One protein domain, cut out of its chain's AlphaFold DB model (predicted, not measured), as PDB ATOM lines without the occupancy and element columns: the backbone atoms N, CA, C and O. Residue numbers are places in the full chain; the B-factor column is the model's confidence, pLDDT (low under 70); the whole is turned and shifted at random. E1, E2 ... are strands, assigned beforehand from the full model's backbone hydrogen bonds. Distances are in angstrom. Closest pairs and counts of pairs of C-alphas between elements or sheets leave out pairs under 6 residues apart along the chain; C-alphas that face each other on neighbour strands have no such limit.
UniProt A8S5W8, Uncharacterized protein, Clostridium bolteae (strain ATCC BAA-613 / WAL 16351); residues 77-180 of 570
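Overview. This is residues 77 to 180 of the 570 residues of an uncharacterized protein of Clostridium bolteae (strain ATCC BAA-613 / WAL 16351) (UniProt A8S5W8). Two twisted sheets make a loose sandwich, only partly face to face: the small sheet E2-E3-E4 lies over part of a larger sheet built on the long hairpin E8 and E9, and the two come closest where E3 ends and E4 begins. On the larger sheet, E6 and then E7 follow beyond E8, while short E1 and E5 line the other side of E9. The 104 printed residues hold nine named strands, E1 to E9 in order, and no named helix; the class is all strand. The whole is compact, with a radius of gyration of the C-alphas of 14.1 A and spans of 45 by 34 by 20 A.

Arrangement. E1, residues 79 to 82, is parallel to E9, residues 171 to 180, with N 81 and O 172 2.8 A apart. E2, residues 86 to 90, E3, residues 95 to 100, and E4, residues 104 to 108, form a meander, each strand the antiparallel neighbour of the one before; N 88 and O 97 are 2.9 A apart, N 98 and O 106 2.8 A. E5, residues 114 to 116, is parallel to E9, with N 180 and O 114 2.9 A apart. E6, residues 128 to 134, has E7, residues 137 to 139, on one side, N 139 and O 132 2.8 A apart, and E8, residues 151 to 160, on the other, N 131 and O 156 3.0 A apart. E8 and E9 form an antiparallel hairpin, N 155 and O 177 2.8 A apart. The closest C-alphas of E3 and E9 are Ile 100 and Tyr 173, 7.1 A.

Along the chain. E1 begins at C-alpha 79, (183.506, 263.811, 258.507). E6 measures 19.5 A, E8 29.4 A and E9 30.3 A, ending at C-alpha 180, (160.222, 243.330, 253.918).

Size, cuts and confidence. The printed part has no cut. The links E5 to E6 and E7 to E8 are long. Residues 77 to 78, 136 and 167 to 168 are under 70 in pLDDT.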
ATOM      1  N   GLY A  77     183.300 270.378 255.830       56.94
ATOM      2  CA  GLY A  77     182.176 270.130 256.738       56.94
ATOM      3  C   GLY A  77     182.335 268.796 257.478       56.94
ATOM      4  O   GLY A  77     183.467 268.375 257.743       56.94
ATOM      5  N   PRO A  78     181.230 268.117 257.837       69.19
ATOM      6  CA  PRO A  78     181.309 266.959 258.713       69.19
ATOM      7  C   PRO A  78     182.137 265.832 258.078       69.19
ATOM      8  O   PRO A  78     182.065 265.613 256.866       69.19
ATOM      9  N   ARG A  79     182.905 265.099 258.895       73.88
ATOM     10  CA  ARG A  79     183.506 263.811 258.507       73.88
ATOM     11  C   ARG A  79     182.378 262.800 258.326       73.88
ATOM     12  O   ARG A  79     181.620 262.575 259.268       73.88
ATOM     13  N   ILE A  80     182.219 262.230 257.128       77.94
ATOM     14  CA  ILE A  80     181.087 261.343 256.820       77.94
ATOM     15  C   ILE A  80     181.544 259.882 256.837       77.94
ATOM     16  O   ILE A  80     182.207 259.407 255.914       77.94
ATOM     17  N   HIS A  81     181.116 259.149 257.859       77.19
ATOM     18  CA  HIS A  81     181.385 257.730 258.052       77.19
ATOM     19  C   HIS A  81     180.184 256.888 257.598       77.19
ATOM     20  O   HIS A  81     179.154 256.820 258.270       77.19
ATOM     21  N   GLU A  82     180.313 256.206 256.462       72.12
ATOM     22  CA  GLU A  82     179.390 255.139 256.056       72.12
ATOM     23  C   GLU A  82     179.681 253.880 256.886       72.12
ATOM     24  O   GLU A  82     180.700 253.223 256.689       72.12
ATOM     25  N   VAL A  83     178.793 253.522 257.817       79.38
ATOM     26  CA  VAL A  83     178.991 252.366 258.712       79.38
ATOM     27  C   VAL A  83     178.011 251.241 258.413       79.38
ATOM     28  O   VAL A  83     176.871 251.465 257.996       79.38
ATOM     29  N   SER A  84     178.448 250.000 258.596       74.75
ATOM     30  CA  SER A  84     177.550 248.841 258.611       74.75
ATOM     31  C   SER A  84     176.895 248.724 259.987       74.75
ATOM     32  O   SER A  84     177.529 248.993 261.007       74.75
ATOM     33  N   MET A  85     175.620 248.337 260.031       82.81
ATOM     34  CA  MET A  85     174.939 248.098 261.304       82.81
ATOM     35  C   MET A  85     175.479 246.828 261.963       82.81
ATOM     36  O   MET A  85     175.400 245.746 261.384       82.81
ATOM     37  N   GLY A  86     175.975 246.958 263.192       77.56
ATOM     38  CA  GLY A  86     176.101 245.809 264.089       77.56
ATOM     39  C   GLY A  86     174.710 245.372 264.546       77.56
ATOM     40  O   GLY A  86     173.869 246.227 264.811       77.56
ATOM     41  N   GLU A  87     174.451 244.069 264.637       85.69
ATOM     42  CA  GLU A  87     173.143 243.527 265.026       85.69
ATOM     43  C   GLU A  87     173.284 242.545 266.194       85.69
ATOM     44  O   GLU A  87     174.197 241.715 266.231       85.69
ATOM     45  N   LYS A  88     172.346 242.610 267.142       83.19
ATOM     46  CA  LYS A  88     172.259 241.691 268.276       83.19
ATOM     47  C   LYS A  88     170.803 241.398 268.623       83.19
ATOM     48  O   LYS A  88     170.028 242.308 268.886       83.19
ATOM     49  N   TYR A  89     170.426 240.123 268.665       85.56
ATOM     50  CA  TYR A  89     169.079 239.711 269.068       85.56
ATOM     51  C   TYR A  89     168.982 239.504 270.588       85.56
ATOM     52  O   TYR A  89     169.818 238.835 271.197       85.56
ATOM     53  N   HIS A  90     167.934 240.058 271.193       80.81
ATOM     54  CA  HIS A  90     167.611 239.989 272.613       80.81
ATOM     55  C   HIS A  90     166.362 239.125 272.821       80.81
ATOM     56  O   HIS A  90     165.228 239.603 272.727       80.81
ATOM     57  N   SER A  91     166.571 237.853 273.169       76.19
ATOM     58  CA  SER A  91     165.497 236.880 273.431       76.19
ATOM     59  C   SER A  91     164.531 237.296 274.542       76.19
ATOM     60  O   SER A  91     163.366 236.914 274.509       76.19
ATOM     61  N   ASP A  92     164.999 238.083 275.514       83.62
ATOM     62  CA  ASP A  92     164.198 238.518 276.665       83.62
ATOM     63  C   ASP A  92     163.112 239.541 276.281       83.62
ATOM     64  O   ASP A  92     162.143 239.723 277.020       83.62
ATOM     65  N   TYR A  93     163.267 240.191 275.120       81.12
ATOM     66  CA  TYR A  93     162.368 241.232 274.611       81.12
ATOM     67  C   TYR A  93     161.774 240.914 273.223       81.12
ATOM     68  O   TYR A  93     160.885 241.635 272.781       81.12
ATOM     69  N   ASP A  94     162.230 239.842 272.556       83.88
ATOM     70  CA  ASP A  94     161.951 239.503 271.143       83.88
ATOM     71  C   ASP A  94     162.304 240.645 270.166       83.88
ATOM     72  O   ASP A  94     161.534 240.990 269.267       83.88
ATOM     73  N   LEU A  95     163.474 241.268 270.372       90.19
ATOM     74  CA  LEU A  95     163.932 242.429 269.601       90.19
ATOM     75  C   LEU A  95     165.385 242.333 269.155       90.19
ATOM     76  O   LEU A  95     166.225 241.729 269.814       90.19
ATOM     77  N   TYR A  96     165.669 242.999 268.045       88.69
ATOM     78  CA  TYR A  96     167.000 243.273 267.539       88.69
ATOM     79  C   TYR A  96     167.444 244.663 268.001       88.69
ATOM     80  O   TYR A  96     166.706 245.636 267.860       88.69
ATOM     81  N   GLU A  97     168.652 244.729 268.550       93.31
ATOM     82  CA  GLU A  97     169.436 245.932 268.821       93.31
ATOM     83  C   GLU A  97     170.380 246.141 267.629       93.31
ATOM     84  O   GLU A  97     171.207 245.275 267.332       93.31
ATOM     85  N   HIS A  98     170.242 247.275 266.939       90.31
ATOM     86  CA  HIS A  98     171.073 247.671 265.800       90.31
ATOM     87  C   HIS A  98     171.975 248.826 266.201       90.31
ATOM     88  O   HIS A  98     171.481 249.893 266.569       90.31
ATOM     89  N   SER A  99     173.288 248.635 266.113       90.06
ATOM     90  CA  SER A  99     174.273 249.640 266.496       90.06
ATOM     91  C   SER A  99     174.863 250.369 265.289       90.06
ATOM     92  O   SER A  99     175.452 249.731 264.412       90.06
ATOM     93  N   ILE A 100     174.791 251.699 265.292       89.69
ATOM     94  CA  ILE A 100     175.536 252.586 264.388       89.69
ATOM     95  C   ILE A 100     176.861 252.931 265.083       89.69
ATOM     96  O   ILE A 100     176.847 253.541 266.156       89.69
ATOM     97  N   ASP A 101     177.985 252.477 264.518       85.19
ATOM     98  CA  ASP A 101     179.353 252.602 265.071       85.19
ATOM     99  C   ASP A 101     179.531 252.098 266.525       85.19
ATOM    100  O   ASP A 101     180.443 252.494 267.242       85.19
ATOM    101  N   GLY A 102     178.617 251.261 267.028       82.44
ATOM    102  CA  GLY A 102     178.597 250.887 268.450       82.44
ATOM    103  C   GLY A 102     178.232 252.032 269.413       82.44
ATOM    104  O   GLY A 102     178.322 251.836 270.625       82.44
ATOM    105  N   ARG A 103     177.823 253.208 268.905       84.50
ATOM    106  CA  ARG A 103     177.492 254.411 269.698       84.50
ATOM    107  C   ARG A 103     175.986 254.659 269.803       84.50
ATOM    108  O   ARG A 103     175.492 254.928 270.896       84.50
ATOM    109  N   TYR A 104     175.260 254.550 268.688       89.75
ATOM    110  CA  TYR A 104     173.804 254.746 268.639       89.75
ATOM    111  C   TYR A 104     173.093 253.418 268.481       89.75
ATOM    112  O   TYR A 104     173.540 252.577 267.706       89.75
ATOM    113  N   PHE A 105     171.960 253.262 269.161       92.38
ATOM    114  CA  PHE A 105     171.208 252.014 269.195       92.38
ATOM    115  C   PHE A 105     169.769 252.243 268.737       92.38
ATOM    116  O   PHE A 105     169.084 253.143 269.225       92.38
ATOM    117  N   ILE A 106     169.336 251.425 267.783       94.38
ATOM    118  CA  ILE A 106     167.991 251.396 267.202       94.38
ATOM    119  C   ILE A 106     167.391 250.027 267.508       94.38
ATOM    120  O   ILE A 106     168.094 249.023 267.412       94.38
ATOM    121  N   TYR A 107     166.103 249.966 267.842       95.19
ATOM    122  CA  TYR A 107     165.438 248.700 268.168       95.19
ATOM    123  C   TYR A 107     164.343 248.355 267.164       95.19
ATOM    124  O   TYR A 107     163.543 249.210 266.788       95.19
ATOM    125  N   SER A 108     164.270 247.094 266.743       95.06
ATOM    126  CA  SER A 108     163.207 246.607 265.855       95.06
ATOM    127  C   SER A 108     162.867 245.144 266.118       95.06
ATOM    128  O   SER A 108     163.668 244.369 266.632       95.06
ATOM    129  N   ASN A 109     161.677 244.721 265.701       89.69
ATOM    130  CA  ASN A 109     161.241 243.320 265.744       89.69
ATOM    131  C   ASN A 109     161.582 242.530 264.461       89.69
ATOM    132  O   ASN A 109     160.947 241.515 264.163       89.69
ATOM    133  N   VAL A 110     162.557 243.008 263.683       87.75
ATOM    134  CA  VAL A 110     163.056 242.377 262.453       87.75
ATOM    135  C   VAL A 110     164.539 242.710 262.267       87.75
ATOM    136  O   VAL A 110     164.939 243.849 262.512       87.75
ATOM    137  N   SER A 111     165.343 241.736 261.840       81.50
ATOM    138  CA  SER A 111     166.758 241.938 261.502       81.50
ATOM    139  C   SER A 111     166.926 242.904 260.325       81.50
ATOM    140  O   SER A 111     166.002 243.082 259.520       81.50
ATOM    141  N   ASN A 112     168.118 243.476 260.157       82.62
ATOM    142  CA  ASN A 112     168.453 244.176 258.921       82.62
ATOM    143  C   ASN A 112     168.459 243.165 257.756       82.62
ATOM    144  O   ASN A 112     168.891 242.020 257.890       82.62
ATOM    145  N   GLY A 113     167.869 243.547 256.625       73.50
ATOM    146  CA  GLY A 113     167.549 242.656 255.506       73.50
ATOM    147  C   GLY A 113     166.455 241.610 255.787       73.50
ATOM    148  O   GLY A 113     166.193 240.760 254.936       73.50
ATOM    149  N   GLY A 114     165.805 241.641 256.955       72.50
ATOM    150  CA  GLY A 114     164.851 240.614 257.369       72.50
ATOM    151  C   GLY A 114     163.535 240.614 256.580       72.50
ATOM    152  O   GLY A 114     163.048 241.645 256.107       72.50
ATOM    153  N   ILE A 115     162.920 239.433 256.470       74.69
ATOM    154  CA  ILE A 115     161.600 239.228 255.853       74.69
ATOM    155  C   ILE A 115     160.642 238.701 256.922       74.69
ATOM    156  O   ILE A 115     160.952 237.725 257.604       74.69
ATOM    157  N   THR A 116     159.470 239.319 257.055       80.81
ATOM    158  CA  THR A 116     158.473 238.971 258.078       80.81
ATOM    159  C   THR A 116     157.046 238.967 257.526       80.81
ATOM    160  O   THR A 116     156.734 239.649 256.552       80.81
ATOM    161  N   ASP A 117     156.167 238.189 258.158       81.31
ATOM    162  CA  ASP A 117     154.715 238.177 257.938       81.31
ATOM    163  C   ASP A 117     153.944 239.031 258.965       81.31
ATOM    164  O   ASP A 117     152.716 239.141 258.908       81.31
ATOM    165  N   ARG A 118     154.663 239.606 259.936       87.62
ATOM    166  CA  ARG A 118     154.131 240.410 261.041       87.62
ATOM    167  C   ARG A 118     154.402 241.902 260.810       87.62
ATOM    168  O   ARG A 118     155.409 242.238 260.190       87.62
ATOM    169  N   PRO A 119     153.559 242.801 261.351       91.50
ATOM    170  CA  PRO A 119     153.863 244.226 261.404       91.50
ATOM    171  C   PRO A 119     155.223 244.513 262.051       91.50
ATOM    172  O   PRO A 119     155.589 243.871 263.040       91.50
ATOM    173  N   VAL A 120     155.939 245.494 261.509       94.75
ATOM    174  CA  VAL A 120     157.270 245.921 261.959       94.75
ATOM    175  C   VAL A 120     157.187 247.252 262.688       94.75
ATOM    176  O   VAL A 120     156.386 248.109 262.324       94.75
ATOM    177  N   TYR A 121     158.037 247.459 263.686       92.44
ATOM    178  CA  TYR A 121     158.322 248.785 264.230       92.44
ATOM    179  C   TYR A 121     159.832 249.004 264.340       92.44
ATOM    180  O   TYR A 121     160.596 248.039 264.413       92.44
ATOM    181  N   VAL A 122     160.248 250.272 264.316       95.50
ATOM    182  CA  VAL A 122     161.652 250.690 264.394       95.50
ATOM    183  C   VAL A 122     161.750 251.896 265.334       95.50
ATOM    184  O   VAL A 122     161.298 252.997 265.021       95.50
ATOM    185  N   GLU A 123     162.302 251.688 266.523       96.38
ATOM    186  CA  GLU A 123     162.552 252.742 267.505       96.38
ATOM    187  C   GLU A 123     163.909 253.386 267.225       96.38
ATOM    188  O   GLU A 123     164.964 252.820 267.501       96.38
ATOM    189  N   ILE A 124     163.851 254.579 266.640       94.12
ATOM    190  CA  ILE A 124     164.986 255.430 266.284       94.12
ATOM    191  C   ILE A 124     165.125 256.521 267.363       94.12
ATOM    192  O   ILE A 124     164.118 257.173 267.679       94.12
ATOM    193  N   PRO A 125     166.317 256.733 267.950       89.62
ATOM    194  CA  PRO A 125     166.524 257.759 268.968       89.62
ATOM    195  C   PRO A 125     166.534 259.175 268.359       89.62
ATOM    196  O   PRO A 125     166.679 259.364 267.154       89.62
ATOM    197  N   VAL A 126     166.324 260.192 269.200       80.75
ATOM    198  CA  VAL A 126     166.042 261.586 268.784       80.75
ATOM    199  C   VAL A 126     167.217 262.307 268.101       80.75
ATOM    200  O   VAL A 126     167.033 263.343 267.466       80.75
ATOM    201  N   ASP A 127     168.423 261.781 268.264       82.00
ATOM    202  CA  ASP A 127     169.692 262.243 267.703       82.00
ATOM    203  C   ASP A 127     170.083 261.529 266.395       82.00
ATOM    204  O   ASP A 127     171.108 261.865 265.800       82.00
ATOM    205  N   VAL A 128     169.243 260.607 265.910       90.50
ATOM    206  CA  VAL A 128     169.388 259.952 264.607       90.50
ATOM    207  C   VAL A 128     168.289 260.435 263.662       90.50
ATOM    208  O   VAL A 128     167.097 260.193 263.863       90.50
ATOM    209  N   PHE A 129     168.693 261.109 262.588       89.06
ATOM    210  CA  PHE A 129     167.807 261.503 261.500       89.06
ATOM    211  C   PHE A 129     167.458 260.293 260.634       89.06
ATOM    212  O   PHE A 129     168.296 259.424 260.396       89.06
ATOM    213  N   CYS A 130     166.223 260.245 260.131       92.81
ATOM    214  CA  CYS A 130     165.747 259.159 259.283       92.81
ATOM    215  C   CYS A 130     164.945 259.685 258.091       92.81
ATOM    216  O   CYS A 130     163.999 260.457 258.265       92.81
ATOM    217  N   THR A 131     165.273 259.203 256.893       90.19
ATOM    218  CA  THR A 131     164.368 259.220 255.738       90.19
ATOM    219  C   THR A 131     163.938 257.790 255.422       90.19
ATOM    220  O   THR A 131     164.713 256.846 255.589       90.19
ATOM    221  N   ALA A 132     162.683 257.608 255.012       89.12
ATOM    222  CA  ALA A 132     162.098 256.291 254.790       89.12
ATOM    223  C   ALA A 132     161.428 256.197 253.419       89.12
ATOM    224  O   ALA A 132     160.801 257.142 252.938       89.12
ATOM    225  N   GLU A 133     161.522 255.023 252.812       87.69
ATOM    226  CA  GLU A 133     160.928 254.681 251.527       87.69
ATOM    227  C   GLU A 133     160.176 253.350 251.649       87.69
ATOM    228  O   GLU A 133     160.621 252.424 252.335       87.69
ATOM    229  N   LYS A 134     159.053 253.237 250.938       88.06
ATOM    230  CA  LYS A 134     158.324 251.983 250.736       88.06
ATOM    231  C   LYS A 134     158.222 251.708 249.242       88.06
ATOM    232  O   LYS A 134     157.689 252.528 248.499       88.06
ATOM    233  N   ASP A 135     158.736 250.562 248.806       72.06
ATOM    234  CA  ASP A 135     158.770 250.131 247.401       72.06
ATOM    235  C   ASP A 135     159.390 251.192 246.453       72.06
ATOM    236  O   ASP A 135     158.965 251.348 245.308       72.06
ATOM    237  N   GLY A 136     160.391 251.939 246.945       68.56
ATOM    238  CA  GLY A 136     161.067 253.034 246.229       68.56
ATOM    239  C   GLY A 136     160.301 254.365 246.197       68.56
ATOM    240  O   GLY A 136     160.677 255.277 245.465       68.56
ATOM    241  N   VAL A 137     159.207 254.495 246.956       72.00
ATOM    242  CA  VAL A 137     158.451 255.747 247.107       72.00
ATOM    243  C   VAL A 137     158.719 256.338 248.497       72.00
ATOM    244  O   VAL A 137     158.465 255.648 249.490       72.00
ATOM    245  N   PRO A 138     159.183 257.598 248.611       80.12
ATOM    246  CA  PRO A 138     159.382 258.256 249.900       80.12
ATOM    247  C   PRO A 138     158.111 258.283 250.754       80.12
ATOM    248  O   PRO A 138     157.014 258.562 250.262       80.12
ATOM    249  N   MET A 139     158.264 258.030 252.052       89.81
ATOM    250  CA  MET A 139     157.186 258.068 253.033       89.81
ATOM    251  C   MET A 139     157.615 258.773 254.320       89.81
ATOM    252  O   MET A 139     158.758 258.680 254.761       89.81
ATOM    253  N   ASN A 140     156.662 259.438 254.974       89.62
ATOM    254  CA  ASN A 140     156.886 259.966 256.315       89.62
ATOM    255  C   ASN A 140     156.922 258.807 257.317       89.62
ATOM    256  O   ASN A 140     156.003 257.982 257.341       89.62
ATOM    257  N   TYR A 141     157.947 258.783 258.167       91.81
ATOM    258  CA  TYR A 141     158.077 257.843 259.275       91.81
ATOM    259  C   TYR A 141     158.159 258.586 260.610       91.81
ATOM    260  O   TYR A 141     158.750 259.659 260.694       91.81
ATOM    261  N   THR A 142     157.566 258.014 261.657       92.38
ATOM    262  CA  THR A 142     157.744 258.455 263.047       92.38
ATOM    263  C   THR A 142     158.336 257.300 263.844       92.38
ATOM    264  O   THR A 142     157.852 256.180 263.718       92.38
ATOM    265  N   SER A 143     159.352 257.559 264.670       94.94
ATOM    266  CA  SER A 143     159.978 256.539 265.528       94.94
ATOM    267  C   SER A 143     158.936 255.731 266.321       94.94
ATOM    268  O   SER A 143     157.997 256.304 266.882       94.94
ATOM    269  N   GLY A 144     159.059 254.400 266.307       89.81
ATOM    270  CA  GLY A 144     158.110 253.474 266.939       89.81
ATOM    271  C   GLY A 144     156.773 253.295 266.201       89.81
ATOM    272  O   GLY A 144     155.916 252.537 266.655       89.81
ATOM    273  N   GLN A 145     156.557 253.948 265.051       93.00
ATOM    274  CA  GLN A 145     155.359 253.734 264.237       93.00
ATOM    275  C   GLN A 145     155.320 252.296 263.706       93.00
ATOM    276  O   GLN A 145     156.278 251.817 263.093       93.00
ATOM    277  N   LEU A 146     154.162 251.654 263.877       93.50
ATOM    278  CA  LEU A 146     153.886 250.319 263.362       93.50
ATOM    279  C   LEU A 146     153.617 250.352 261.849       93.50
ATOM    280  O   LEU A 146     152.684 251.004 261.371       93.50
ATOM    281  N   LEU A 147     154.411 249.598 261.103       93.31
ATOM    282  CA  LEU A 147     154.332 249.400 259.664       93.31
ATOM    283  C   LEU A 147     153.706 248.025 259.415       93.31
ATOM    284  O   LEU A 147     154.250 247.009 259.829       93.31
ATOM    285  N   SER A 148     152.523 247.996 258.796       91.44
ATOM    286  CA  SER A 148     151.745 246.759 258.577       91.44
ATOM    287  C   SER A 148     151.480 246.448 257.105       91.44
ATOM    288  O   SER A 148     151.020 245.351 256.785       91.44
ATOM    289  N   ASP A 149     151.703 247.409 256.208       89.00
ATOM    290  CA  ASP A 149     151.483 247.173 254.789       89.00
ATOM    291  C   ASP A 149     152.561 246.242 254.240       89.00
ATOM    292  O   ASP A 149     153.731 246.326 254.608       89.00
ATOM    293  N   ARG A 150     152.188 245.420 253.262       83.81
ATOM    294  CA  ARG A 150     153.174 244.682 252.473       83.81
ATOM    295  C   ARG A 150     153.993 245.640 251.622       83.81
ATOM    296  O   ARG A 150     153.453 246.624 251.106       83.81
ATOM    297  N   GLY A 151     155.263 245.301 251.461       77.62
ATOM    298  CA  GLY A 151     156.227 246.087 250.706       77.62
ATOM    299  C   GLY A 151     157.650 245.864 251.197       77.62
ATOM    300  O   GLY A 151     157.899 245.204 252.210       77.62
ATOM    301  N   THR A 152     158.579 246.429 250.443       79.94
ATOM    302  CA  THR A 152     159.993 246.553 250.786       79.94
ATOM    303  C   THR A 152     160.212 247.917 251.424       79.94
ATOM    304  O   THR A 152     159.838 248.930 250.835       79.94
ATOM    305  N   TYR A 153     160.819 247.950 252.603       88.38
ATOM    306  CA  TYR A 153     161.096 249.166 253.355       88.38
ATOM    307  C   TYR A 153     162.596 249.444 253.378       88.38
ATOM    308  O   TYR A 153     163.398 248.537 253.614       88.38
ATOM    309  N   VAL A 154     162.962 250.702 253.140       83.38
ATOM    310  CA  VAL A 154     164.340 251.202 253.212       83.38
ATOM    311  C   VAL A 154     164.338 252.441 254.092       83.38
ATOM    312  O   VAL A 154     163.525 253.340 253.896       83.38
ATOM    313  N   MET A 155     165.228 252.481 255.076       90.69
ATOM    314  CA  MET A 155     165.360 253.577 256.029       90.69
ATOM    315  C   MET A 155     166.822 254.016 256.034       90.69
ATOM    316  O   MET A 155     167.703 253.248 256.420       90.69
ATOM    317  N   ARG A 156     167.084 255.235 255.561       86.62
ATOM    318  CA  ARG A 156     168.420 255.842 255.542       86.62
ATOM    319  C   ARG A 156     168.571 256.645 256.826       86.62
ATOM    320  O   ARG A 156     167.673 257.411 257.181       86.62
ATOM    321  N   LEU A 157     169.655 256.401 257.549       90.44
ATOM    322  CA  LEU A 157     169.850 256.834 258.929       90.44
ATOM    323  C   LEU A 157     171.140 257.645 259.025       90.44
ATOM    324  O   LEU A 157     172.178 257.169 258.574       90.44
ATOM    325  N   THR A 158     171.070 258.829 259.636       89.38
ATOM    326  CA  THR A 158     172.224 259.714 259.858       89.38
ATOM    327  C   THR A 158     172.279 260.125 261.323       89.38
ATOM    328  O   THR A 158     171.373 260.806 261.806       89.38
ATOM    329  N   ALA A 159     173.333 259.734 262.031       89.75
ATOM    330  CA  ALA A 159     173.617 260.165 263.399       89.75
ATOM    331  C   ALA A 159     174.735 261.222 263.403       89.75
ATOM    332  O   ALA A 159     175.623 261.158 262.556       89.75
ATOM    333  N   VAL A 160     174.719 262.173 264.342       84.69
ATOM    334  CA  VAL A 160     175.764 263.214 264.471       84.69
ATOM    335  C   VAL A 160     176.410 263.122 265.851       84.69
ATOM    336  O   VAL A 160     175.691 263.228 266.848       84.69
ATOM    337  N   TYR A 161     177.736 262.933 265.918       82.00
ATOM    338  CA  TYR A 161     178.454 262.652 267.175       82.00
ATOM    339  C   TYR A 161     178.348 263.773 268.205       82.00
ATOM    340  O   TYR A 161     177.768 263.584 269.277       82.00
ATOM    341  N   ASP A 162     178.832 264.959 267.852       80.56
ATOM    342  CA  ASP A 162     178.558 266.175 268.599       80.56
ATOM    343  C   ASP A 162     178.031 267.238 267.634       80.56
ATOM    344  O   ASP A 162     178.703 267.648 266.696       80.56
ATOM    345  N   LYS A 163     176.798 267.690 267.858       76.50
ATOM    346  CA  LYS A 163     176.160 268.757 267.071       76.50
ATOM    347  C   LYS A 163     176.517 270.168 267.550       76.50
ATOM    348  O   LYS A 163     176.023 271.139 266.981       76.50
ATOM    349  N   ASN A 164     177.282 270.284 268.638       79.38
ATOM    350  CA  ASN A 164     177.635 271.552 269.279       79.38
ATOM    351  C   ASN A 164     179.037 272.049 268.887       79.38
ATOM    352  O   ASN A 164     179.343 273.215 269.134       79.38
ATOM    353  N   VAL A 165     179.875 271.199 268.282       75.88
ATOM    354  CA  VAL A 165     181.170 271.605 267.710       75.88
ATOM    355  C   VAL A 165     180.980 272.287 266.342       75.88
ATOM    356  O   VAL A 165     179.944 272.077 265.694       75.88
ATOM    357  N   PRO A 166     181.941 273.116 265.882       74.19
ATOM    358  CA  PRO A 166     181.968 273.647 264.519       74.19
ATOM    359  C   PRO A 166     181.789 272.549 263.472       74.19
ATOM    360  O   PRO A 166     182.212 271.416 263.682       74.19
ATOM    361  N   LEU A 167     181.186 272.884 262.329       64.50
ATOM    362  CA  LEU A 167     180.789 271.889 261.328       64.50
ATOM    363  C   LEU A 167     181.949 270.999 260.845       64.50
ATOM    364  O   LEU A 167     181.752 269.807 260.641       64.50
ATOM    365  N   SER A 168     183.149 271.570 260.733       63.06
ATOM    366  CA  SER A 168     184.394 270.883 260.360       63.06
ATOM    367  C   SER A 168     184.872 269.819 261.345       63.06
ATOM    368  O   SER A 168     185.682 268.970 260.985       63.06
ATOM    369  N   GLN A 169     184.374 269.866 262.579       72.38
ATOM    370  CA  GLN A 169     184.692 268.940 263.662       72.38
ATOM    371  C   GLN A 169     183.536 267.954 263.929       72.38
ATOM    372  O   GLN A 169     183.648 267.110 264.815       72.38
ATOM    373  N   GLN A 170     182.416 268.046 263.197       80.75
ATOM    374  CA  GLN A 170     181.291 267.119 263.353       80.75
ATOM    375  C   GLN A 170     181.582 265.790 262.644       80.75
ATOM    376  O   GLN A 170     182.054 265.773 261.510       80.75
ATOM    377  N   GLU A 171     181.247 264.674 263.286       83.50
ATOM    378  CA  GLU A 171     181.253 263.340 262.675       83.50
ATOM    379  C   GLU A 171     179.802 262.931 262.368       83.50
ATOM    380  O   GLU A 171     178.961 262.877 263.271       83.50
ATOM    381  N   GLU A 172     179.503 262.650 261.098       85.38
ATOM    382  CA  GLU A 172     178.228 262.108 260.626       85.38
ATOM    383  C   GLU A 172     178.351 260.609 260.344       85.38
ATOM    384  O   GLU A 172     179.119 260.192 259.482       85.38
ATOM    385  N   TYR A 173     177.529 259.795 261.001       85.19
ATOM    386  CA  TYR A 173     177.477 258.349 260.812       85.19
ATOM    387  C   TYR A 173     176.243 257.968 259.998       85.19
ATOM    388  O   TYR A 173     175.114 258.086 260.482       85.19
ATOM    389  N   ARG A 174     176.454 257.511 258.761       85.62
ATOM    390  CA  ARG A 174     175.398 257.175 257.796       85.62
ATOM    391  C   ARG A 174     175.272 255.662 257.623       85.62
ATOM    392  O   ARG A 174     176.270 254.951 257.511       85.62
ATOM    393  N   THR A 175     174.045 255.146 257.604       85.94
ATOM    394  CA  THR A 175     173.773 253.720 257.361       85.94
ATOM    395  C   THR A 175     172.375 253.483 256.781       85.94
ATOM    396  O   THR A 175     171.553 254.399 256.701       85.94
ATOM    397  N   VAL A 176     172.087 252.244 256.368       85.75
ATOM    398  CA  VAL A 176     170.800 251.855 255.774       85.75
ATOM    399  C   VAL A 176     170.232 250.616 256.467       85.75
ATOM    400  O   VAL A 176     170.831 249.539 256.450       85.75
ATOM    401  N   PHE A 177     169.028 250.762 257.016       86.75
ATOM    402  CA  PHE A 177     168.221 249.669 257.546       86.75
ATOM    403  C   PHE A 177     167.155 249.266 256.517       86.75
ATOM    404  O   PHE A 177     166.434 250.115 255.989       86.75
ATOM    405  N   ARG A 178     167.059 247.974 256.192       88.12
ATOM    406  CA  ARG A 178     166.153 247.425 255.168       88.12
ATOM    407  C   ARG A 178     165.354 246.256 255.738       88.12
ATOM    408  O   ARG A 178     165.902 245.453 256.478       88.12
ATOM    409  N   PHE A 179     164.089 246.102 255.351       85.00
ATOM    410  CA  PHE A 179     163.297 244.897 255.653       85.00
ATOM    411  C   PHE A 179     162.114 244.742 254.684       85.00
ATOM    412  O   PHE A 179     161.808 245.638 253.896       85.00
ATOM    413  N   ARG A 180     161.414 243.603 254.736       83.19
ATOM    414  CA  ARG A 180     160.222 243.330 253.918       83.19
ATOM    415  C   ARG A 180     159.083 242.737 254.741       83.19
ATOM    416  O   ARG A 180     159.294 241.798 255.506       83.19
TER     417      ARG A 180